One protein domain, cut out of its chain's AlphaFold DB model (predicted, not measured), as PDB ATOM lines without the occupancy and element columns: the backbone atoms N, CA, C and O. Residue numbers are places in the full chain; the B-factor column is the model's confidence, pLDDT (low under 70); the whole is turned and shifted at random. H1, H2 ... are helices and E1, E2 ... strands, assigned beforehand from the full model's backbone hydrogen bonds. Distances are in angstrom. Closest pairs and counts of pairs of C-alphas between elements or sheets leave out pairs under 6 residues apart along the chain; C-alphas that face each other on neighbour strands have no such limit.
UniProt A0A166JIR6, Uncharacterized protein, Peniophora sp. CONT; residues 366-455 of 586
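What this domain is: This is residues 366 to 455 of the 586 residues of an uncharacterized protein of Peniophora sp. CONT (UniProt A0A166JIR6). Two antiparallel strand hairpins, E1 with E2 and E3 with E4, make one end of a flat, loose shape, with a gap between them; two long helices, H1 and H2, run side by side at the other end. The printed part has 90 residues, with two helices and four strands in the order H1, E1, E2, E3, E4, H2, a mixed class. The radius of gyration of the C-alphas is 16.7 A and the spans 54 by 28 by 13 A.

Where its parts are: Look for E1 at residues 388 to 392, E2 at 398 to 402, E3 at 412 to 416 and E4 at 423 to 427. Find C-alpha 366 at (172.130, 189.703, 187.581); H1 runs 28.6 A to 385. H2, residues 435 to 454, runs 28.0 A to (179.503, 186.984, 182.233).

How they stand to each other: In E1 and E2, N 390 and O 400 are 2.8 A apart; in E3 and E4, N 413 and O 426 are 2.8 A apart. E2 and E3 are apart. H1, with residues 370 to 377 alone, touches H2, closest at the C-alphas of Thr 374 and Leu 450, 7.3 A, opposite ways at a shallow tilt of 16 degrees. Every O i to N i+4 pair is within hydrogen-bond range in H1, 14 of 16 in H2.

The domain as a whole: The printed part has no cut and no long link. The pLDDT is under 70 at residues 366 to 370, 393 to 394 and 449 to 455.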
ATOM      1  N   SER A 366     170.881 189.863 188.338       66.19
ATOM      2  CA  SER A 366     172.130 189.703 187.581       66.19
ATOM      3  C   SER A 366     172.186 190.559 186.307       66.19
ATOM      4  O   SER A 366     173.234 191.110 185.979       66.19
ATOM      5  N   ALA A 367     171.054 190.777 185.628       68.25
ATOM      6  CA  ALA A 367     170.998 191.630 184.436       68.25
ATOM      7  C   ALA A 367     171.209 193.125 184.761       68.25
ATOM      8  O   ALA A 367     171.808 193.870 183.978       68.25
ATOM      9  N   ALA A 368     170.751 193.568 185.939       66.81
ATOM     10  CA  ALA A 368     170.949 194.938 186.410       66.81
ATOM     11  C   ALA A 368     172.394 195.166 186.877       66.81
ATOM     12  O   ALA A 368     172.962 196.223 186.604       66.81
ATOM     13  N   GLN A 369     173.005 194.162 187.515       66.12
ATOM     14  CA  GLN A 369     174.420 194.189 187.893       66.12
ATOM     15  C   GLN A 369     175.327 194.318 186.671       66.12
ATOM     16  O   GLN A 369     176.199 195.181 186.663       66.12
ATOM     17  N   TYR A 370     175.063 193.550 185.610       66.88
ATOM     18  CA  TYR A 370     175.838 193.635 184.373       66.88
ATOM     19  C   TYR A 370     175.751 195.015 183.708       66.88
ATOM     20  O   TYR A 370     176.761 195.619 183.338       66.88
ATOM     21  N   SER A 371     174.533 195.558 183.609       72.75
ATOM     22  CA  SER A 371     174.311 196.903 183.067       72.75
ATOM     23  C   SER A 371     175.042 197.966 183.892       72.75
ATOM     24  O   SER A 371     175.647 198.879 183.333       72.75
ATOM     25  N   PHE A 372     175.034 197.832 185.220       73.81
ATOM     26  CA  PHE A 372     175.716 198.756 186.122       73.81
ATOM     27  C   PHE A 372     177.246 198.633 186.044       73.81
ATOM     28  O   PHE A 372     177.937 199.648 185.977       73.81
ATOM     29  N   ALA A 373     177.786 197.413 185.989       73.19
ATOM     30  CA  ALA A 373     179.213 197.158 185.790       73.19
ATOM     31  C   ALA A 373     179.702 197.743 184.458       73.19
ATOM     32  O   ALA A 373     180.687 198.475 184.419       73.19
ATOM     33  N   THR A 374     178.944 197.531 183.382       74.94
ATOM     34  CA  THR A 374     179.255 198.084 182.060       74.94
ATOM     35  C   THR A 374     179.219 199.612 182.072       74.94
ATOM     36  O   THR A 374     180.162 200.256 181.615       74.94
ATOM     37  N   LEU A 375     178.176 200.222 182.644       77.62
ATOM     38  CA  LEU A 375     178.054 201.682 182.721       77.62
ATOM     39  C   LEU A 375     179.119 202.318 183.617       77.62
ATOM     40  O   LEU A 375     179.677 203.346 183.247       77.62
ATOM     41  N   SER A 376     179.423 201.716 184.768       76.06
ATOM     42  CA  SER A 376     180.474 202.200 185.674       76.06
ATOM     43  C   SER A 376     181.856 202.115 185.036       76.06
ATOM     44  O   SER A 376     182.677 203.012 185.215       76.06
ATOM     45  N   LEU A 377     182.098 201.090 184.226       77.94
ATOM     46  CA  LEU A 377     183.332 200.943 183.479       77.94
ATOM     47  C   LEU A 377     183.429 201.939 182.314       77.94
ATOM     48  O   LEU A 377     184.474 202.562 182.127       77.94
ATOM     49  N   VAL A 378     182.340 202.145 181.569       80.94
ATOM     50  CA  VAL A 378     182.261 203.193 180.540       80.94
ATOM     51  C   VAL A 378     182.462 204.574 181.166       80.94
ATOM     52  O   VAL A 378     183.204 205.380 180.613       80.94
ATOM     53  N   ASP A 379     181.881 204.837 182.339       81.56
ATOM     54  CA  ASP A 379     182.101 206.068 183.105       81.56
ATOM     55  C   ASP A 379     183.555 206.186 183.584       81.56
ATOM     56  O   ASP A 379     184.161 207.246 183.453       81.56
ATOM     57  N   ALA A 380     184.175 205.103 184.061       80.69
ATOM     58  CA  ALA A 380     185.579 205.104 184.464       80.69
ATOM     59  C   ALA A 380     186.508 205.423 183.281       80.69
ATOM     60  O   ALA A 380     187.336 206.330 183.381       80.69
ATOM     61  N   ILE A 381     186.337 204.741 182.145       82.38
ATOM     62  CA  ILE A 381     187.075 205.004 180.899       82.38
ATOM     63  C   ILE A 381     186.824 206.439 180.432       82.38
ATOM     64  O   ILE A 381     187.769 207.171 180.131       82.38
ATOM     65  N   SER A 382     185.564 206.870 180.435       84.12
ATOM     66  CA  SER A 382     185.168 208.238 180.115       84.12
ATOM     67  C   SER A 382     185.910 209.241 180.996       84.12
ATOM     68  O   SER A 382     186.499 210.174 180.468       84.12
ATOM     69  N   ARG A 383     186.013 209.033 182.310       83.31
ATOM     70  CA  ARG A 383     186.774 209.914 183.213       83.31
ATOM     71  C   ARG A 383     188.282 209.897 182.962       83.31
ATOM     72  O   ARG A 383     188.961 210.820 183.395       83.31
ATOM     73  N   TYR A 384     188.847 208.891 182.298       83.75
ATOM     74  CA  TYR A 384     190.253 208.932 181.878       83.75
ATOM     75  C   TYR A 384     190.440 209.735 180.588       83.75
ATOM     76  O   TYR A 384     191.368 210.540 180.512       83.75
ATOM     77  N   PHE A 385     189.559 209.569 179.598       82.69
ATOM     78  CA  PHE A 385     189.746 210.148 178.257       82.69
ATOM     79  C   PHE A 385     188.993 211.452 178.002       82.69
ATOM     80  O   PHE A 385     189.408 212.249 177.163       82.69
ATOM     81  N   THR A 386     187.902 211.692 178.716       86.12
ATOM     82  CA  THR A 386     187.101 212.911 178.615       86.12
ATOM     83  C   THR A 386     187.484 213.865 179.738       86.12
ATOM     84  O   THR A 386     187.744 213.458 180.865       86.12
ATOM     85  N   GLY A 387     187.589 215.149 179.409       86.44
ATOM     86  CA  GLY A 387     187.982 216.204 180.338       86.44
ATOM     87  C   GLY A 387     189.016 217.140 179.725       86.44
ATOM     88  O   GLY A 387     189.307 217.090 178.532       86.44
ATOM     89  N   GLN A 388     189.549 218.041 180.542       85.50
ATOM     90  CA  GLN A 388     190.497 219.058 180.109       85.50
ATOM     91  C   GLN A 388     191.762 218.994 180.957       85.50
ATOM     92  O   GLN A 388     191.697 219.028 182.180       85.50
ATOM     93  N   VAL A 389     192.924 219.006 180.313       84.56
ATOM     94  CA  VAL A 389     194.191 219.309 180.987       84.56
ATOM     95  C   VAL A 389     194.475 220.794 180.792       84.56
ATOM     96  O   VAL A 389     194.563 221.282 179.666       84.56
ATOM     97  N   SER A 390     194.555 221.539 181.889       85.31
ATOM     98  CA  SER A 390     194.869 222.963 181.904       85.31
ATOM     99  C   SER A 390     196.289 223.158 182.415       85.31
ATOM    100  O   SER A 390     196.677 222.592 183.430       85.31
ATOM    101  N   ILE A 391     197.053 224.009 181.741       83.25
ATOM    102  CA  ILE A 391     198.370 224.443 182.208       83.25
ATOM    103  C   ILE A 391     198.201 225.878 182.693       83.25
ATOM    104  O   ILE A 391     197.798 226.750 181.920       83.25
ATOM    105  N   VAL A 392     198.440 226.122 183.977       81.31
ATOM    106  CA  VAL A 392     198.279 227.446 184.589       81.31
ATOM    107  C   VAL A 392     199.609 227.855 185.211       81.31
ATOM    108  O   VAL A 392     200.135 227.159 186.075       81.31
ATOM    109  N   GLY A 393     200.173 228.992 184.792       67.56
ATOM    110  CA  GLY A 393     201.340 229.551 185.475       67.56
ATOM    111  C   GLY A 393     202.028 230.722 184.772       67.56
ATOM    112  O   GLY A 393     202.333 230.659 183.588       67.56
ATOM    113  N   ARG A 394     202.334 231.772 185.550       64.06
ATOM    114  CA  ARG A 394     203.436 232.734 185.302       64.06
ATOM    115  C   ARG A 394     204.746 232.305 186.010       64.06
ATOM    116  O   ARG A 394     205.683 233.090 186.085       64.06
ATOM    117  N   GLY A 395     204.785 231.083 186.549       72.88
ATOM    118  CA  GLY A 395     205.915 230.451 187.249       72.88
ATOM    119  C   GLY A 395     206.191 229.046 186.685       72.88
ATOM    120  O   GLY A 395     205.856 228.821 185.521       72.88
ATOM    121  N   PRO A 396     206.770 228.092 187.450       72.88
ATOM    122  CA  PRO A 396     206.886 226.712 186.975       72.88
ATOM    123  C   PRO A 396     205.488 226.199 186.580       72.88
ATOM    124  O   PRO A 396     204.542 226.397 187.349       72.88
ATOM    125  N   PRO A 397     205.320 225.628 185.373       76.12
ATOM    126  CA  PRO A 397     204.006 225.292 184.838       76.12
ATOM    127  C   PRO A 397     203.324 224.261 185.739       76.12
ATOM    128  O   PRO A 397     203.820 223.148 185.902       76.12
ATOM    129  N   GLN A 398     202.186 224.631 186.329       82.62
ATOM    130  CA  GLN A 398     201.335 223.692 187.051       82.62
ATOM    131  C   GLN A 398     200.314 223.119 186.077       82.62
ATOM    132  O   GLN A 398     199.605 223.858 185.388       82.62
ATOM    133  N   ILE A 399     200.266 221.795 186.007       85.56
ATOM    134  CA  ILE A 399     199.349 221.062 185.143       85.56
ATOM    135  C   ILE A 399     198.223 220.560 186.035       85.56
ATOM    136  O   ILE A 399     198.467 219.845 187.004       85.56
ATOM    137  N   THR A 400     196.997 220.960 185.729       87.75
ATOM    138  CA  THR A 400     195.801 220.537 186.451       87.75
ATOM    139  C   THR A 400     194.849 219.853 185.486       87.75
ATOM    140  O   THR A 400     194.516 220.382 184.426       87.75
ATOM    141  N   ALA A 401     194.414 218.650 185.841       87.69
ATOM    142  CA  ALA A 401     193.363 217.954 185.125       87.69
ATOM    143  C   ALA A 401     192.001 218.335 185.711       87.69
ATOM    144  O   ALA A 401     191.798 218.314 186.922       87.69
ATOM    145  N   LEU A 402     191.069 218.702 184.841       83.69
ATOM    146  CA  LEU A 402     189.688 219.032 185.159       83.69
ATOM    147  C   LEU A 402     188.793 217.989 184.499       83.69
ATOM    148  O   LEU A 402     188.776 217.875 183.274       83.69
ATOM    149  N   HIS A 403     188.059 217.235 185.314       82.88
ATOM    150  CA  HIS A 403     187.164 216.152 184.880       82.88
ATOM    151  C   HIS A 403     187.835 214.997 184.125       82.88
ATOM    152  O   HIS A 403     187.129 214.132 183.632       82.88
ATOM    153  N   THR A 404     189.170 214.958 184.090       88.50
ATOM    154  CA  THR A 404     189.945 213.829 183.574       88.50
ATOM    155  C   THR A 404     190.899 213.303 184.645       88.50
ATOM    156  O   THR A 404     191.400 214.072 185.463       88.50
ATOM    157  N   ARG A 405     191.170 211.998 184.643       88.38
ATOM    158  CA  ARG A 405     192.235 211.350 185.424       88.38
ATOM    159  C   ARG A 405     193.460 211.007 184.579       88.38
ATOM    160  O   ARG A 405     194.267 210.166 184.957       88.38
ATOM    161  N   ILE A 406     193.631 211.662 183.431       87.62
ATOM    162  CA  ILE A 406     194.753 211.393 182.524       87.62
ATOM    163  C   ILE A 406     196.124 211.651 183.166       87.62
ATOM    164  O   ILE A 406     197.079 210.973 182.811       87.62
ATOM    165  N   LEU A 407     196.226 212.581 184.128       86.69
ATOM    166  CA  LEU A 407     197.473 212.841 184.869       86.69
ATOM    167  C   LEU A 407     197.830 211.716 185.847       86.69
ATOM    168  O   LEU A 407     199.007 211.521 186.129       86.69
ATOM    169  N   ASP A 408     196.827 210.975 186.319       85.62
ATOM    170  CA  ASP A 408     196.998 209.812 187.196       85.62
ATOM    171  C   ASP A 408     197.167 208.516 186.385       85.62
ATOM    172  O   ASP A 408     197.333 207.431 186.943       85.62
ATOM    173  N   SER A 409     197.079 208.600 185.054       82.44
ATOM    174  CA  SER A 409     197.198 207.449 184.174       82.44
ATOM    175  C   SER A 409     198.658 207.066 183.969       82.44
ATOM    176  O   SER A 409     199.487 207.893 183.596       82.44
ATOM    177  N   ALA A 410     198.952 205.772 184.083       82.19
ATOM    178  CA  ALA A 410     200.246 205.224 183.688       82.19
ATOM    179  C   ALA A 410     200.491 205.272 182.166       82.19
ATOM    180  O   ALA A 410     201.606 204.991 181.735       82.19
ATOM    181  N   VAL A 411     199.478 205.613 181.356       83.81
ATOM    182  CA  VAL A 411     199.555 205.627 179.884       83.81
ATOM    183  C   VAL A 411     200.332 206.838 179.364       83.81
ATOM    184  O   VAL A 411     201.049 206.735 178.369       83.81
ATOM    185  N   PHE A 412     200.236 207.983 180.043       86.88
ATOM    186  CA  PHE A 412     200.831 209.238 179.589       86.88
ATOM    187  C   PHE A 412     201.844 209.756 180.605       86.88
ATOM    188  O   PHE A 412     201.589 209.788 181.802       86.88
ATOM    189  N   THR A 413     203.006 210.197 180.127       87.19
ATOM    190  CA  THR A 413     203.965 210.955 180.933       87.19
ATOM    191  C   THR A 413     203.970 212.404 180.483       87.19
ATOM    192  O   THR A 413     204.125 212.731 179.303       87.19
ATOM    193  N   PHE A 414     203.825 213.288 181.459       86.50
ATOM    194  CA  PHE A 414     203.809 214.723 181.255       86.50
ATOM    195  C   PHE A 414     205.172 215.287 181.628       86.50
ATOM    196  O   PHE A 414     205.568 215.254 182.791       86.50
ATOM    197  N   THR A 415     205.899 215.796 180.633       84.81
ATOM    198  CA  THR A 415     207.224 216.381 180.863       84.81
ATOM    199  C   THR A 415     207.139 217.888 180.665       84.81
ATOM    200  O   THR A 415     206.863 218.375 179.565       84.81
ATOM    201  N   ALA A 416     207.353 218.637 181.746       81.44
ATOM    202  CA  ALA A 416     207.534 220.079 181.681       81.44
ATOM    203  C   ALA A 416     209.003 220.382 181.362       81.44
ATOM    204  O   ALA A 416     209.905 219.958 182.083       81.44
ATOM    205  N   SER A 417     209.247 221.098 180.265       80.00
ATOM    206  CA  SER A 417     210.580 221.598 179.926       80.00
ATOM    207  C   SER A 417     210.954 222.779 180.826       80.00
ATOM    208  O   SER A 417     210.087 223.497 181.324       80.00
ATOM    209  N   ASN A 418     212.255 223.051 180.962       79.50
ATOM    210  CA  ASN A 418     212.756 224.270 181.610       79.50
ATOM    211  C   ASN A 418     212.306 225.552 180.889       79.50
ATOM    212  O   ASN A 418     212.355 226.636 181.468       79.50
ATOM    213  N   ASN A 419     211.890 225.453 179.624       81.25
ATOM    214  CA  ASN A 419     211.254 226.557 178.927       81.25
ATOM    215  C   ASN A 419     209.740 226.545 179.237       81.25
ATOM    216  O   ASN A 419     209.056 225.593 178.841       81.25
ATOM    217  N   PRO A 420     209.203 227.599 179.887       71.12
ATOM    218  CA  PRO A 420     207.814 227.660 180.359       71.12
ATOM    219  C   PRO A 420     206.770 227.579 179.236       71.12
ATOM    220  O   PRO A 420     205.595 227.357 179.511       71.12
ATOM    221  N   ASN A 421     207.188 227.725 177.975       77.31
ATOM    222  CA  ASN A 421     206.309 227.652 176.809       77.31
ATOM    223  C   ASN A 421     206.310 226.279 176.123       77.31
ATOM    224  O   ASN A 421     205.621 226.101 175.121       77.31
ATOM    225  N   THR A 422     207.089 225.317 176.620       77.94
ATOM    226  CA  THR A 422     207.183 223.979 176.023       77.94
ATOM    227  C   THR A 422     206.740 222.914 177.007       77.94
ATOM    228  O   THR A 422     207.366 222.681 178.039       77.94
ATOM    229  N   PHE A 423     205.660 222.242 176.640       80.00
ATOM    230  CA  PHE A 423     205.122 221.094 177.339       80.00
ATOM    231  C   PHE A 423     205.001 219.942 176.353       80.00
ATOM    232  O   PHE A 423     204.493 220.139 175.249       80.00
ATOM    233  N   SER A 424     205.471 218.757 176.736       84.81
ATOM    234  CA  SER A 424     205.321 217.556 175.920       84.81
ATOM    235  C   SER A 424     204.507 216.515 176.669       84.81
ATOM    236  O   SER A 424     204.865 216.107 177.779       84.81
ATOM    237  N   ILE A 425     203.437 216.072 176.021       85.38
ATOM    238  CA  ILE A 425     202.694 214.875 176.392       85.38
ATOM    239  C   ILE A 425     203.305 213.748 175.571       85.38
ATOM    240  O   ILE A 425     203.270 213.800 174.342       85.38
ATOM    241  N   ALA A 426     203.900 212.772 176.243       85.94
ATOM    242  CA  ALA A 426     204.450 211.595 175.595       85.94
ATOM    243  C   ALA A 426     203.783 210.336 176.163       85.94
ATOM    244  O   ALA A 426     203.337 210.346 177.316       85.94
ATOM    245  N   PRO A 427     203.723 209.244 175.386       84.00
ATOM    246  CA  PRO A 427     203.448 207.922 175.933       84.00
ATOM    247  C   PRO A 427     204.402 207.652 177.097       84.00
ATOM    248  O   PRO A 427     205.572 208.046 177.046       84.00
ATOM    249  N   SER A 428     203.911 207.019 178.155       82.62
ATOM    250  CA  SER A 428     204.755 206.712 179.299       82.62
ATOM    251  C   SER A 428     205.892 205.788 178.900       82.62
ATOM    252  O   SER A 428     205.663 204.680 178.436       82.62
ATOM    253  N   SER A 429     207.134 206.224 179.124       77.31
ATOM    254  CA  SER A 429     208.320 205.392 178.873       77.31
ATOM    255  C   SER A 429     208.378 204.137 179.754       77.31
ATOM    256  O   SER A 429     209.120 203.211 179.444       77.31
ATOM    257  N   ALA A 430     207.583 204.087 180.832       71.50
ATOM    258  CA  ALA A 430     207.404 202.879 181.635       71.50
ATOM    259  C   ALA A 430     206.640 201.784 180.871       71.50
ATOM    260  O   ALA A 430     206.776 200.602 181.180       71.50
ATOM    261  N   MET A 431     205.858 202.163 179.858       71.44
ATOM    262  CA  MET A 431     205.266 201.234 178.913       71.44
ATOM    263  C   MET A 431     206.251 201.041 177.759       71.44
ATOM    264  O   MET A 431     206.409 201.906 176.903       71.44
ATOM    265  N   ASN A 432     206.882 199.867 177.681       77.31
ATOM    266  CA  ASN A 432     207.678 199.444 176.516       77.31
ATOM    267  C   ASN A 432     206.815 199.199 175.252       77.31
ATOM    268  O   ASN A 432     207.248 198.508 174.333       77.31
ATOM    269  N   LYS A 433     205.582 199.715 175.224       79.25
ATOM    270  CA  LYS A 433     204.546 199.470 174.224       79.25
ATOM    271  C   LYS A 433     204.049 200.801 173.659       79.25
ATOM    272  O   LYS A 433     204.074 201.829 174.336       79.25
ATOM    273  N   SER A 434     203.595 200.785 172.411       86.25
ATOM    274  CA  SER A 434     202.925 201.932 171.790       86.25
ATOM    275  C   SER A 434     201.624 202.283 172.532       86.25
ATOM    276  O   SER A 434     201.028 201.436 173.190       86.25
ATOM    277  N   VAL A 435     201.139 203.528 172.420       82.69
ATOM    278  CA  VAL A 435     199.871 203.944 173.069       82.69
ATOM    279  C   VAL A 435     198.698 203.084 172.608       82.69
ATOM    280  O   VAL A 435     197.823 202.774 173.407       82.69
ATOM    281  N   SER A 436     198.688 202.677 171.338       84.88
ATOM    282  CA  SER A 436     197.676 201.771 170.796       84.88
ATOM    283  C   SER A 436     197.726 200.397 171.455       84.88
ATOM    284  O   SER A 436     196.682 199.890 171.837       84.88
ATOM    285  N   GLU A 437     198.915 199.826 171.654       84.88
ATOM    286  CA  GLU A 437     199.074 198.544 172.355       84.88
ATOM    287  C   GLU A 437     198.724 198.667 173.842       84.88
ATOM    288  O   GLU A 437     198.092 197.778 174.395       84.88
ATOM    289  N   ALA A 438     199.065 199.782 174.491       82.00
ATOM    290  CA  ALA A 438     198.688 200.037 175.880       82.00
ATOM    291  C   ALA A 438     197.171 200.217 176.052       82.00
ATOM    292  O   ALA A 438     196.593 199.733 177.022       82.00
ATOM    293  N   LEU A 439     196.513 200.903 175.109       83.25
ATOM    294  CA  LEU A 439     195.055 201.014 175.060       83.25
ATOM    295  C   LEU A 439     194.403 199.667 174.768       83.25
ATOM    296  O   LEU A 439     193.384 199.348 175.375       83.25
ATOM    297  N   GLN A 440     194.998 198.877 173.875       84.94
ATOM    298  CA  GLN A 440     194.543 197.530 173.574       84.94
ATOM    299  C   GLN A 440     194.641 196.644 174.816       84.94
ATOM    300  O   GLN A 440     193.633 196.057 175.190       84.94
ATOM    301  N   ASP A 441     195.777 196.630 175.515       80.69
ATOM    302  CA  ASP A 441     195.955 195.907 176.778       80.69
ATOM    303  C   ASP A 441     194.969 196.385 177.854       80.69
ATOM    304  O   ASP A 441     194.347 195.567 178.524       80.69
ATOM    305  N   LEU A 442     194.777 197.703 178.004       80.69
ATOM    306  CA  LEU A 442     193.815 198.263 178.955       80.69
ATOM    307  C   LEU A 442     192.395 197.792 178.629       80.69
ATOM    308  O   LEU A 442     191.690 197.321 179.517       80.69
ATOM    309  N   SER A 443     191.985 197.901 177.364       79.75
ATOM    310  CA  SER A 443     190.669 197.452 176.907       79.75
ATOM    311  C   SER A 443     190.509 195.938 177.044       79.75
ATOM    312  O   SER A 443     189.446 195.487 177.450       79.75
ATOM    313  N   ALA A 444     191.565 195.158 176.807       80.06
ATOM    314  CA  ALA A 444     191.571 193.713 176.977       80.06
ATOM    315  C   ALA A 444     191.460 193.320 178.452       80.06
ATOM    316  O   ALA A 444     190.670 192.443 178.772       80.06
ATOM    317  N   HIS A 445     192.170 193.990 179.365       77.94
ATOM    318  CA  HIS A 445     192.036 193.770 180.809       77.94
ATOM    319  C   HIS A 445     190.655 194.172 181.327       77.94
ATOM    320  O   HIS A 445     190.075 193.487 182.160       77.94
ATOM    321  N   VAL A 446     190.108 195.267 180.808       76.12
ATOM    322  CA  VAL A 446     188.755 195.733 181.106       76.12
ATOM    323  C   VAL A 446     187.698 194.741 180.622       76.12
ATOM    324  O   VAL A 446     186.807 194.379 181.384       76.12
ATOM    325  N   VAL A 447     187.804 194.278 179.375       74.94
ATOM    326  CA  VAL A 447     186.893 193.282 178.803       74.94
ATOM    327  C   VAL A 447     187.069 191.947 179.514       74.94
ATOM    328  O   VAL A 447     186.073 191.313 179.819       74.94
ATOM    329  N   ALA A 448     188.293 191.539 179.853       71.38
ATOM    330  CA  ALA A 448     188.545 190.344 180.652       71.38
ATOM    331  C   ALA A 448     187.925 190.457 182.052       71.38
ATOM    332  O   ALA A 448     187.347 189.489 182.528       71.38
ATOM    333  N   SER A 449     187.976 191.637 182.677       66.75
ATOM    334  CA  SER A 449     187.320 191.909 183.960       66.75
ATOM    335  C   SER A 449     185.792 191.831 183.849       66.75
ATOM    336  O   SER A 449     185.155 191.157 184.651       66.75
ATOM    337  N   LEU A 450     185.196 192.421 182.803       67.31
ATOM    338  CA  LEU A 450     183.752 192.323 182.536       67.31
ATOM    339  C   LEU A 450     183.305 190.891 182.210       67.31
ATOM    340  O   LEU A 450     182.279 190.420 182.691       67.31
ATOM    341  N   MET A 451     184.086 190.194 181.388       66.62
ATOM    342  CA  MET A 451     183.801 188.829 180.948       66.62
ATOM    343  C   MET A 451     184.115 187.799 182.030       66.62
ATOM    344  O   MET A 451     183.640 186.676 181.925       66.62
ATOM    345  N   SER A 452     184.863 188.160 183.077       63.81
ATOM    346  CA  SER A 452     185.094 187.283 184.226       63.81
ATOM    347  C   SER A 452     183.797 186.922 184.955       63.81
ATOM    348  O   SER A 452     183.760 185.868 185.585       63.81
ATOM    349  N   ASP A 453     182.763 187.768 184.882       53.62
ATOM    350  CA  ASP A 453     181.456 187.523 185.512       53.62
ATOM    351  C   ASP A 453     180.424 186.947 184.527       53.62
ATOM    352  O   ASP A 453     179.555 186.162 184.905       53.62
ATOM    353  N   GLU A 454     180.501 187.337 183.250       50.12
ATOM    354  CA  GLU A 454     179.503 186.984 182.233       50.12
ATOM    355  C   GLU A 454     179.842 185.707 181.457       50.12
ATOM    356  O   GLU A 454     178.950 184.967 181.022       50.12
ATOM    357  N   ALA A 455     181.133 185.379 181.346       47.03
ATOM    358  CA  ALA A 455     181.507 184.010 181.091       47.03
ATOM    359  C   ALA A 455     181.058 183.237 182.325       47.03
ATOM    360  O   ALA A 455     181.715 183.243 183.359       47.03
TER     361      ALA A 455